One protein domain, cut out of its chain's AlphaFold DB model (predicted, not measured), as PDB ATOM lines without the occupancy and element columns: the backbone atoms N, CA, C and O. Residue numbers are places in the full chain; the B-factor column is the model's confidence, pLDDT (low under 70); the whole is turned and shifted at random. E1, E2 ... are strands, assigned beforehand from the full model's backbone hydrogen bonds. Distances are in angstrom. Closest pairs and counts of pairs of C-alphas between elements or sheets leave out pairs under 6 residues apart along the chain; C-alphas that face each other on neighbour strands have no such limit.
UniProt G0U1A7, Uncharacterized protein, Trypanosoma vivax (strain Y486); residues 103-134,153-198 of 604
ATOM      1  N   PHE A 103     -33.692 -18.157  17.276       46.59
ATOM      2  CA  PHE A 103     -34.075 -19.193  18.230       46.59
ATOM      3  C   PHE A 103     -33.079 -20.328  18.080       46.59
ATOM      4  O   PHE A 103     -32.838 -20.757  16.954       46.59
ATOM      5  N   LEU A 104     -32.486 -20.747  19.193       47.78
ATOM      6  CA  LEU A 104     -31.535 -21.844  19.263       47.78
ATOM      7  C   LEU A 104     -32.100 -22.849  20.266       47.78
ATOM      8  O   LEU A 104     -32.295 -22.505  21.431       47.78
ATOM      9  N   ALA A 105     -32.461 -24.034  19.785       48.88
ATOM     10  CA  ALA A 105     -32.878 -25.144  20.628       48.88
ATOM     11  C   ALA A 105     -31.781 -26.203  20.593       48.88
ATOM     12  O   ALA A 105     -31.519 -26.769  19.530       48.88
ATOM     13  N   ASP A 106     -31.155 -26.443  21.741       52.53
ATOM     14  CA  ASP A 106     -30.121 -27.457  21.894       52.53
ATOM     15  C   ASP A 106     -30.743 -28.727  22.466       52.53
ATOM     16  O   ASP A 106     -31.416 -28.709  23.497       52.53
ATOM     17  N   SER A 107     -30.518 -29.847  21.789       54.62
ATOM     18  CA  SER A 107     -30.817 -31.176  22.316       54.62
ATOM     19  C   SER A 107     -29.512 -31.934  22.502       54.62
ATOM     20  O   SER A 107     -28.655 -31.898  21.624       54.62
ATOM     21  N   CYS A 108     -29.347 -32.583  23.653       66.06
ATOM     22  CA  CYS A 108     -28.167 -33.372  23.984       66.06
ATOM     23  C   CYS A 108     -28.595 -34.816  24.239       66.06
ATOM     24  O   CYS A 108     -29.448 -35.065  25.092       66.06
ATOM     25  N   ALA A 109     -28.001 -35.758  23.514       73.00
ATOM     26  CA  ALA A 109     -28.125 -37.180  23.791       73.00
ATOM     27  C   ALA A 109     -26.732 -37.752  24.034       73.00
ATOM     28  O   ALA A 109     -25.889 -37.690  23.145       73.00
ATOM     29  N   THR A 110     -26.488 -38.312  25.217       74.50
ATOM     30  CA  THR A 110     -25.228 -38.978  25.559       74.50
ATOM     31  C   THR A 110     -25.447 -40.479  25.714       74.50
ATOM     32  O   THR A 110     -26.395 -40.931  26.351       74.50
ATOM     33  N   VAL A 111     -24.563 -41.269  25.110       80.50
ATOM     34  CA  VAL A 111     -24.564 -42.730  25.148       80.50
ATOM     35  C   VAL A 111     -23.204 -43.193  25.649       80.50
ATOM     36  O   VAL A 111     -22.169 -42.867  25.066       80.50
ATOM     37  N   HIS A 112     -23.187 -43.972  26.727       81.12
ATOM     38  CA  HIS A 112     -21.971 -44.647  27.171       81.12
ATOM     39  C   HIS A 112     -21.654 -45.777  26.184       81.12
ATOM     40  O   HIS A 112     -22.449 -46.701  26.026       81.12
ATOM     41  N   LEU A 113     -20.511 -45.692  25.502       82.88
ATOM     42  CA  LEU A 113     -20.085 -46.695  24.526       82.88
ATOM     43  C   LEU A 113     -19.520 -47.926  25.230       82.88
ATOM     44  O   LEU A 113     -19.911 -49.052  24.933       82.88
ATOM     45  N   PHE A 114     -18.601 -47.714  26.171       87.69
ATOM     46  CA  PHE A 114     -18.087 -48.777  27.024       87.69
ATOM     47  C   PHE A 114     -17.502 -48.212  28.317       87.69
ATOM     48  O   PHE A 114     -16.992 -47.092  28.364       87.69
ATOM     49  N   SER A 115     -17.542 -49.029  29.366       83.88
ATOM     50  CA  SER A 115     -16.849 -48.782  30.625       83.88
ATOM     51  C   SER A 115     -16.109 -50.054  31.018       83.88
ATOM     52  O   SER A 115     -16.717 -51.117  31.143       83.88
ATOM     53  N   ARG A 116     -14.782 -49.975  31.152       86.75
ATOM     54  CA  ARG A 116     -13.955 -51.092  31.622       86.75
ATOM     55  C   ARG A 116     -12.962 -50.607  32.658       86.75
ATOM     56  O   ARG A 116     -12.050 -49.844  32.335       86.75
ATOM     57  N   ASP A 117     -13.116 -51.106  33.882       83.38
ATOM     58  CA  ASP A 117     -12.333 -50.803  35.086       83.38
ATOM     59  C   ASP A 117     -12.263 -49.309  35.427       83.38
ATOM     60  O   ASP A 117     -12.835 -48.841  36.401       83.38
ATOM     61  N   SER A 118     -11.498 -48.567  34.634       84.50
ATOM     62  CA  SER A 118     -11.202 -47.154  34.819       84.50
ATOM     63  C   SER A 118     -11.275 -46.351  33.530       84.50
ATOM     64  O   SER A 118     -11.012 -45.158  33.583       84.50
ATOM     65  N   LEU A 119     -11.548 -46.986  32.388       84.44
ATOM     66  CA  LEU A 119     -11.732 -46.310  31.113       84.44
ATOM     67  C   LEU A 119     -13.226 -46.243  30.813       84.44
ATOM     68  O   LEU A 119     -13.861 -47.279  30.632       84.44
ATOM     69  N   GLU A 120     -13.753 -45.033  30.756       84.25
ATOM     70  CA  GLU A 120     -15.119 -44.730  30.361       84.25
ATOM     71  C   GLU A 120     -15.084 -43.959  29.047       84.25
ATOM     72  O   GLU A 120     -14.364 -42.967  28.938       84.25
ATOM     73  N   VAL A 121     -15.841 -44.412  28.050       84.44
ATOM     74  CA  VAL A 121     -15.987 -43.712  26.774       84.44
ATOM     75  C   VAL A 121     -17.459 -43.439  26.515       84.44
ATOM     76  O   VAL A 121     -18.286 -44.350  26.576       84.44
ATOM     77  N   SER A 122     -17.782 -42.190  26.206       83.62
ATOM     78  CA  SER A 122     -19.133 -41.724  25.911       83.62
ATOM     79  C   SER A 122     -19.173 -41.001  24.571       83.62
ATOM     80  O   SER A 122     -18.233 -40.303  24.198       83.62
ATOM     81  N   ALA A 123     -20.266 -41.174  23.836       81.88
ATOM     82  CA  ALA A 123     -20.575 -40.405  22.641       81.88
ATOM     83  C   ALA A 123     -21.792 -39.519  22.918       81.88
ATOM     84  O   ALA A 123     -22.814 -39.999  23.396       81.88
ATOM     85  N   GLY A 124     -21.676 -38.231  22.636       77.00
ATOM     86  CA  GLY A 124     -22.736 -37.243  22.688       77.00
ATOM     87  C   GLY A 124     -23.102 -36.779  21.284       77.00
ATOM     88  O   GLY A 124     -22.218 -36.567  20.457       77.00
ATOM     89  N   LEU A 125     -24.389 -36.593  21.021       76.00
ATOM     90  CA  LEU A 125     -24.871 -35.804  19.897       76.00
ATOM     91  C   LEU A 125     -25.567 -34.568  20.455       76.00
ATOM     92  O   LEU A 125     -26.542 -34.678  21.201       76.00
ATOM     93  N   LEU A 126     -25.049 -33.403  20.092       69.38
ATOM     94  CA  LEU A 126     -25.657 -32.112  20.371       69.38
ATOM     95  C   LEU A 126     -26.199 -31.559  19.058       69.38
ATOM     96  O   LEU A 126     -25.419 -31.200  18.180       69.38
ATOM     97  N   ALA A 127     -27.519 -31.501  18.919       64.06
ATOM     98  CA  ALA A 127     -28.153 -30.874  17.767       64.06
ATOM     99  C   ALA A 127     -28.671 -29.494  18.175       64.06
ATOM    100  O   ALA A 127     -29.567 -29.389  19.017       64.06
ATOM    101  N   GLY A 128     -28.087 -28.454  17.580       63.25
ATOM    102  CA  GLY A 128     -28.514 -27.067  17.709       63.25
ATOM    103  C   GLY A 128     -29.388 -26.674  16.523       63.25
ATOM    104  O   GLY A 128     -28.915 -26.604  15.386       63.25
ATOM    105  N   LEU A 129     -30.665 -26.405  16.787       59.41
ATOM    106  CA  LEU A 129     -31.653 -26.012  15.785       59.41
ATOM    107  C   LEU A 129     -31.818 -24.495  15.786       59.41
ATOM    108  O   LEU A 129     -32.334 -23.913  16.740       59.41
ATOM    109  N   GLY A 130     -31.360 -23.860  14.709       61.66
ATOM    110  CA  GLY A 130     -31.390 -22.419  14.504       61.66
ATOM    111  C   GLY A 130     -32.426 -21.991  13.467       61.66
ATOM    112  O   GLY A 130     -32.388 -22.461  12.330       61.66
ATOM    113  N   PHE A 131     -33.280 -21.025  13.814       60.84
ATOM    114  CA  PHE A 131     -34.085 -20.290  12.831       60.84
ATOM    115  C   PHE A 131     -33.494 -18.906  12.594       60.84
ATOM    116  O   PHE A 131     -33.316 -18.123  13.529       60.84
ATOM    117  N   VAL A 132     -33.222 -18.592  11.330       61.16
ATOM    118  CA  VAL A 132     -32.826 -17.252  10.908       61.16
ATOM    119  C   VAL A 132     -33.885 -16.723   9.955       61.16
ATOM    120  O   VAL A 132     -33.997 -17.176   8.818       61.16
ATOM    121  N   ALA A 133     -34.643 -15.723  10.406       63.09
ATOM    122  CA  ALA A 133     -35.424 -14.908   9.489       63.09
ATOM    123  C   ALA A 133     -34.449 -14.138   8.588       63.09
ATOM    124  O   ALA A 133     -33.591 -13.399   9.091       63.09
ATOM    125  N   GLY A 134     -34.544 -14.351   7.273       59.19
ATOM    126  CA  GLY A 134     -33.827 -13.530   6.304       59.19
ATOM    127  C   GLY A 134     -34.159 -12.045   6.501       59.19
ATOM    128  O   GLY A 134     -35.237 -11.724   7.016       59.19
ATOM    129  N   LEU A 153     -37.471 -18.484   5.942       57.38
ATOM    130  CA  LEU A 153     -36.925 -18.946   7.206       57.38
ATOM    131  C   LEU A 153     -35.796 -19.904   6.849       57.38
ATOM    132  O   LEU A 153     -36.040 -21.012   6.373       57.38
ATOM    133  N   PHE A 154     -34.558 -19.462   7.044       60.78
ATOM    134  CA  PHE A 154     -33.412 -20.340   6.884       60.78
ATOM    135  C   PHE A 154     -33.297 -21.200   8.137       60.78
ATOM    136  O   PHE A 154     -33.138 -20.690   9.250       60.78
ATOM    137  N   PHE A 155     -33.405 -22.506   7.929       59.16
ATOM    138  CA  PHE A 155     -33.172 -23.510   8.948       59.16
ATOM    139  C   PHE A 155     -31.696 -23.891   8.939       59.16
ATOM    140  O   PHE A 155     -31.142 -24.232   7.892       59.16
ATOM    141  N   HIS A 156     -31.058 -23.823  10.100       64.38
ATOM    142  CA  HIS A 156     -29.700 -24.303  10.276       64.38
ATOM    143  C   HIS A 156     -29.677 -25.344  11.386       64.38
ATOM    144  O   HIS A 156     -30.004 -25.026  12.527       64.38
ATOM    145  N   ALA A 157     -29.275 -26.566  11.051       64.31
ATOM    146  CA  ALA A 157     -28.928 -27.585  12.028       64.31
ATOM    147  C   ALA A 157     -27.404 -27.609  12.175       64.31
ATOM    148  O   ALA A 157     -26.678 -27.683  11.179       64.31
ATOM    149  N   ASN A 158     -26.935 -27.482  13.412       69.19
ATOM    150  CA  ASN A 158     -25.563 -27.780  13.791       69.19
ATOM    151  C   ASN A 158     -25.567 -29.088  14.558       69.19
ATOM    152  O   ASN A 158     -26.132 -29.128  15.648       69.19
ATOM    153  N   ASP A 159     -24.907 -30.103  14.018       78.25
ATOM    154  CA  ASP A 159     -24.706 -31.356  14.732       78.25
ATOM    155  C   ASP A 159     -23.281 -31.357  15.283       78.25
ATOM    156  O   ASP A 159     -22.307 -31.243  14.535       78.25
ATOM    157  N   VAL A 160     -23.141 -31.460  16.601       77.38
ATOM    158  CA  VAL A 160     -21.852 -31.659  17.262       77.38
ATOM    159  C   VAL A 160     -21.803 -33.085  17.773       77.38
ATOM    160  O   VAL A 160     -22.540 -33.465  18.683       77.38
ATOM    161  N   LEU A 161     -20.921 -33.876  17.175       83.69
ATOM    162  CA  LEU A 161     -20.568 -35.191  17.674       83.69
ATOM    163  C   LEU A 161     -19.453 -35.022  18.705       83.69
ATOM    164  O   LEU A 161     -18.363 -34.565  18.378       83.69
ATOM    165  N   GLN A 162     -19.714 -35.402  19.945       86.38
ATOM    166  CA  GLN A 162     -18.752 -35.347  21.035       86.38
ATOM    167  C   GLN A 162     -18.352 -36.768  21.424       86.38
ATOM    168  O   GLN A 162     -19.206 -37.585  21.729       86.38
ATOM    169  N   LEU A 163     -17.065 -37.083  21.453       86.19
ATOM    170  CA  LEU A 163     -16.542 -38.340  21.973       86.19
ATOM    171  C   LEU A 163     -15.689 -38.033  23.203       86.19
ATOM    172  O   LEU A 163     -14.610 -37.455  23.096       86.19
ATOM    173  N   GLY A 164     -16.185 -38.402  24.378       87.62
ATOM    174  CA  GLY A 164     -15.468 -38.305  25.642       87.62
ATOM    175  C   GLY A 164     -14.777 -39.619  25.976       87.62
ATOM    176  O   GLY A 164     -15.355 -40.687  25.801       87.62
ATOM    177  N   ALA A 165     -13.553 -39.550  26.486       88.00
ATOM    178  CA  ALA A 165     -12.854 -40.684  27.070       88.00
ATOM    179  C   ALA A 165     -12.201 -40.264  28.390       88.00
ATOM    180  O   ALA A 165     -11.432 -39.306  28.434       88.00
ATOM    181  N   ILE A 166     -12.493 -40.981  29.471       87.31
ATOM    182  CA  ILE A 166     -11.943 -40.746  30.806       87.31
ATOM    183  C   ILE A 166     -11.218 -42.007  31.243       87.31
ATOM    184  O   ILE A 166     -11.824 -43.060  31.383       87.31
ATOM    185  N   TRP A 167      -9.921 -41.900  31.508       87.69
ATOM    186  CA  TRP A 167      -9.104 -42.969  32.062       87.69
ATOM    187  C   TRP A 167      -8.707 -42.657  33.508       87.69
ATOM    188  O   TRP A 167      -7.647 -42.094  33.786       87.69
ATOM    189  N   GLY A 168      -9.542 -43.080  34.455       82.69
ATOM    190  CA  GLY A 168      -9.407 -42.829  35.889       82.69
ATOM    191  C   GLY A 168      -8.081 -43.296  36.496       82.69
ATOM    192  O   GLY A 168      -7.495 -42.568  37.294       82.69
ATOM    193  N   ARG A 169      -7.530 -44.452  36.083       83.25
ATOM    194  CA  ARG A 169      -6.231 -44.947  36.598       83.25
ATOM    195  C   ARG A 169      -5.068 -44.022  36.250       83.25
ATOM    196  O   ARG A 169      -4.168 -43.850  37.065       83.25
ATOM    197  N   ARG A 170      -5.079 -43.436  35.049       82.50
ATOM    198  CA  ARG A 170      -4.068 -42.455  34.618       82.50
ATOM    199  C   ARG A 170      -4.480 -41.012  34.898       82.50
ATOM    200  O   ARG A 170      -3.694 -40.107  34.637       82.50
ATOM    201  N   GLN A 171      -5.681 -40.823  35.446       84.88
ATOM    202  CA  GLN A 171      -6.334 -39.535  35.622       84.88
ATOM    203  C   GLN A 171      -6.248 -38.693  34.335       84.88
ATOM    204  O   GLN A 171      -5.853 -37.531  34.331       84.88
ATOM    205  N   TRP A 172      -6.530 -39.340  33.212       87.88
ATOM    206  CA  TRP A 172      -6.520 -38.716  31.899       87.88
ATOM    207  C   TRP A 172      -7.959 -38.522  31.450       87.88
ATOM    208  O   TRP A 172      -8.783 -39.412  31.642       87.88
ATOM    209  N   ALA A 173      -8.263 -37.371  30.872       86.94
ATOM    210  CA  ALA A 173      -9.545 -37.112  30.243       86.94
ATOM    211  C   ALA A 173      -9.292 -36.514  28.867       86.94
ATOM    212  O   ALA A 173      -8.433 -35.646  28.715       86.94
ATOM    213  N   SER A 174     -10.033 -36.961  27.865       89.12
ATOM    214  CA  SER A 174     -10.017 -36.362  26.543       89.12
ATOM    215  C   SER A 174     -11.418 -36.223  25.988       89.12
ATOM    216  O   SER A 174     -12.282 -37.052  26.255       89.12
ATOM    217  N   VAL A 175     -11.614 -35.190  25.187       86.88
ATOM    218  CA  VAL A 175     -12.860 -34.894  24.497       86.88
ATOM    219  C   VAL A 175     -12.517 -34.573  23.051       86.88
ATOM    220  O   VAL A 175     -11.694 -33.700  22.790       86.88
ATOM    221  N   LEU A 176     -13.142 -35.280  22.120       88.56
ATOM    222  CA  LEU A 176     -13.105 -34.994  20.694       88.56
ATOM    223  C   LEU A 176     -14.479 -34.471  20.273       88.56
ATOM    224  O   LEU A 176     -15.438 -35.231  20.231       88.56
ATOM    225  N   ASN A 177     -14.569 -33.192  19.945       85.19
ATOM    226  CA  ASN A 177     -15.742 -32.584  19.341       85.19
ATOM    227  C   ASN A 177     -15.544 -32.514  17.825       85.19
ATOM    228  O   ASN A 177     -14.538 -32.003  17.338       85.19
ATOM    229  N   VAL A 178     -16.522 -32.991  17.072       84.94
ATOM    230  CA  VAL A 178     -16.609 -32.843  15.623       84.94
ATOM    231  C   VAL A 178     -17.892 -32.080  15.333       84.94
ATOM    232  O   VAL A 178     -18.991 -32.602  15.495       84.94
ATOM    233  N   LEU A 179     -17.746 -30.815  14.952       81.56
ATOM    234  CA  LEU A 179     -18.845 -29.949  14.563       81.56
ATOM    235  C   LEU A 179     -19.079 -30.103  13.062       81.56
ATOM    236  O   LEU A 179     -18.292 -29.632  12.232       81.56
ATOM    237  N   CYS A 180     -20.187 -30.745  12.725       78.06
ATOM    238  CA  CYS A 180     -20.697 -30.848  11.372       78.06
ATOM    239  C   CYS A 180     -21.631 -29.661  11.123       78.06
ATOM    240  O   CYS A 180     -22.782 -29.636  11.566       78.06
ATOM    241  N   PHE A 181     -21.131 -28.650  10.413       70.75
ATOM    242  CA  PHE A 181     -21.995 -27.608   9.865       70.75
ATOM    243  C   PHE A 181     -22.906 -28.230   8.810       70.75
ATOM    244  O   PHE A 181     -22.450 -29.115   8.087       70.75
ATOM    245  N   SER A 182     -24.161 -27.763   8.742       62.44
ATOM    246  CA  SER A 182     -25.207 -28.190   7.799       62.44
ATOM    247  C   SER A 182     -24.665 -28.971   6.596       62.44
ATOM    248  O   SER A 182     -23.875 -28.441   5.805       62.44
ATOM    249  N   TRP A 183     -25.113 -30.223   6.473       55.16
ATOM    250  CA  TRP A 183     -24.634 -31.254   5.546       55.16
ATOM    251  C   TRP A 183     -24.583 -30.819   4.069       55.16
ATOM    252  O   TRP A 183     -23.940 -31.467   3.248       55.16
ATOM    253  N   SER A 184     -25.248 -29.715   3.712       52.22
ATOM    254  CA  SER A 184     -25.222 -29.131   2.368       52.22
ATOM    255  C   SER A 184     -23.982 -28.280   2.071       52.22
ATOM    256  O   SER A 184     -23.716 -27.965   0.908       52.22
ATOM    257  N   SER A 185     -23.203 -27.893   3.083       56.81
ATOM    258  CA  SER A 185     -21.983 -27.122   2.879       56.81
ATOM    259  C   SER A 185     -20.812 -28.057   2.562       56.81
ATOM    260  O   SER A 185     -20.516 -28.981   3.309       56.81
ATOM    261  N   ARG A 186     -20.083 -27.801   1.465       61.62
ATOM    262  CA  ARG A 186     -18.804 -28.476   1.132       61.62
ATOM    263  C   ARG A 186     -17.666 -28.118   2.116       61.62
ATOM    264  O   ARG A 186     -16.500 -28.064   1.727       61.62
ATOM    265  N   GLY A 187     -17.998 -27.735   3.347       66.88
ATOM    266  CA  GLY A 187     -17.042 -27.393   4.388       66.88
ATOM    267  C   GLY A 187     -16.464 -28.654   5.017       66.88
ATOM    268  O   GLY A 187     -17.167 -29.645   5.185       66.88
ATOM    269  N   LEU A 188     -15.177 -28.618   5.367       73.88
ATOM    270  CA  LEU A 188     -14.626 -29.599   6.298       73.88
ATOM    271  C   LEU A 188     -15.272 -29.368   7.674       73.88
ATOM    272  O   LEU A 188     -15.477 -28.204   8.035       73.88
ATOM    273  N   PRO A 189     -15.602 -30.428   8.429       81.31
ATOM    274  CA  PRO A 189     -16.096 -30.273   9.789       81.31
ATOM    275  C   PRO A 189     -15.026 -29.608  10.658       81.31
ATOM    276  O   PRO A 189     -13.826 -29.796  10.440       81.31
ATOM    277  N   MET A 190     -15.459 -28.838  11.654       84.12
ATOM    278  CA  MET A 190     -14.541 -28.319  12.662       84.12
ATOM    279  C   MET A 190     -14.269 -29.430  13.675       84.12
ATOM    280  O   MET A 190     -15.181 -29.907  14.344       84.12
ATOM    281  N   CYS A 191     -13.008 -29.827  13.794       89.31
ATOM    282  CA  CYS A 191     -12.559 -30.831  14.747       89.31
ATOM    283  C   CYS A 191     -11.841 -30.141  15.904       89.31
ATOM    284  O   CYS A 191     -10.897 -29.385  15.694       89.31
ATOM    285  N   GLU A 192     -12.246 -30.425  17.132       89.19
ATOM    286  CA  GLU A 192     -11.596 -29.964  18.351       89.19
ATOM    287  C   GLU A 192     -11.290 -31.177  19.229       89.19
ATOM    288  O   GLU A 192     -12.174 -31.940  19.591       89.19
ATOM    289  N   PHE A 193     -10.026 -31.365  19.571       90.06
ATOM    290  CA  PHE A 193      -9.554 -32.404  20.461       90.06
ATOM    291  C   PHE A 193      -8.890 -31.764  21.671       90.06
ATOM    292  O   PHE A 193      -7.908 -31.039  21.540       90.06
ATOM    293  N   ILE A 194      -9.410 -32.048  22.856       88.75
ATOM    294  CA  ILE A 194      -8.880 -31.566  24.126       88.75
ATOM    295  C   ILE A 194      -8.463 -32.785  24.933       88.75
ATOM    296  O   ILE A 194      -9.239 -33.723  25.083       88.75
ATOM    297  N   ALA A 195      -7.254 -32.773  25.480       88.69
ATOM    298  CA  ALA A 195      -6.768 -33.798  26.388       88.69
ATOM    299  C   ALA A 195      -6.144 -33.160  27.628       88.69
ATOM    300  O   ALA A 195      -5.364 -32.217  27.540       88.69
ATOM    301  N   VAL A 196      -6.468 -33.708  28.790       86.56
ATOM    302  CA  VAL A 196      -6.070 -33.209  30.104       86.56
ATOM    303  C   VAL A 196      -5.450 -34.367  30.880       86.56
ATOM    304  O   VAL A 196      -6.029 -35.446  31.003       86.56
ATOM    305  N   THR A 197      -4.247 -34.153  31.398       87.69
ATOM    306  CA  THR A 197      -3.514 -35.058  32.292       87.69
ATOM    307  C   THR A 197      -3.163 -34.303  33.579       87.69
ATOM    308  O   THR A 197      -3.220 -33.072  33.600       87.69
ATOM    309  N   PRO A 198      -2.712 -34.974  34.659       81.44
ATOM    310  CA  PRO A 198      -2.360 -34.274  35.896       81.44
ATOM    311  C   PRO A 198      -1.284 -33.195  35.725       81.44
ATOM    312  O   PRO A 198      -1.140 -32.331  36.585       81.44
TER     313      PRO A 198
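What this domain is: This is residues 103 to 134 and 153 to 198 of the 604 residues of an uncharacterized protein of Trypanosoma vivax (strain Y486) (UniProt G0U1A7). A single twisted sheet of five long strands, side by side in chain order, makes an elongated ribbon like a propeller blade, with no named helix over either face. The strands run along its longest axis, and the loop of residues 182 to 189 joins E4 to the shorter edge strand E5. The printed part has 78 residues with five named strands, E1 to E5, in the sheet order E1 - E2 - E3 - E4 - E5, all antiparallel; the class is all strand. The whole is loose, with a radius of gyration of the C-alphas of 15.5 A, and a rod spanning 52 by 22 by 19 A.

Where its parts are: E1, residues 103 to 116, begins at C-alpha 103 (-34.075, -19.193, 18.230) and is 40.0 A long. E2, residues 119 to 133, measures 44.9 A, and E3, residues 153 to 167, measures 44.4 A. E4, residues 172 to 181, is 29.1 A long. E5, residues 190 to 196, is 20.0 A long and ends at C-alpha 196 (-6.070, -33.209, 30.104).

How they stand to each other: The edge strand E1 forms a hairpin with E2, at 168 degrees between directions; N 109 and O 125 are 2.9 A apart. E2 and E3 are antiparallel at 167 degrees, with N 124 and O 162 at 2.7 A. E3, E4 and E5 form a meander, each strand the antiparallel neighbour of the one before. In the hairpin of E3 and E4, at 163 degrees, N 167 and O 172 are 2.7 A apart. In the hairpin of E4 and E5, at 170 degrees, N 177 and O 192 are 2.7 A apart. E1 is apart from E4 and E5, and E2 is apart from E5. From edge to edge the strands' lines turn by 49 degrees.

The domain as a whole: The two C-alphas farthest apart, those of Asp 117 and Gly 134, are 51.8 A apart. Residues 135 to 152 are not printed, and C-alphas 134 and 153 are 6.3 A apart across this cut. Of the links that are printed whole, E1 to E2 and E3 to E4 are tight and E4 to E5 is short. The mean pLDDT of the printed part is 75.3, with residues 103 to 108, 126 to 134, 153 to 158 and 182 to 187 under 70.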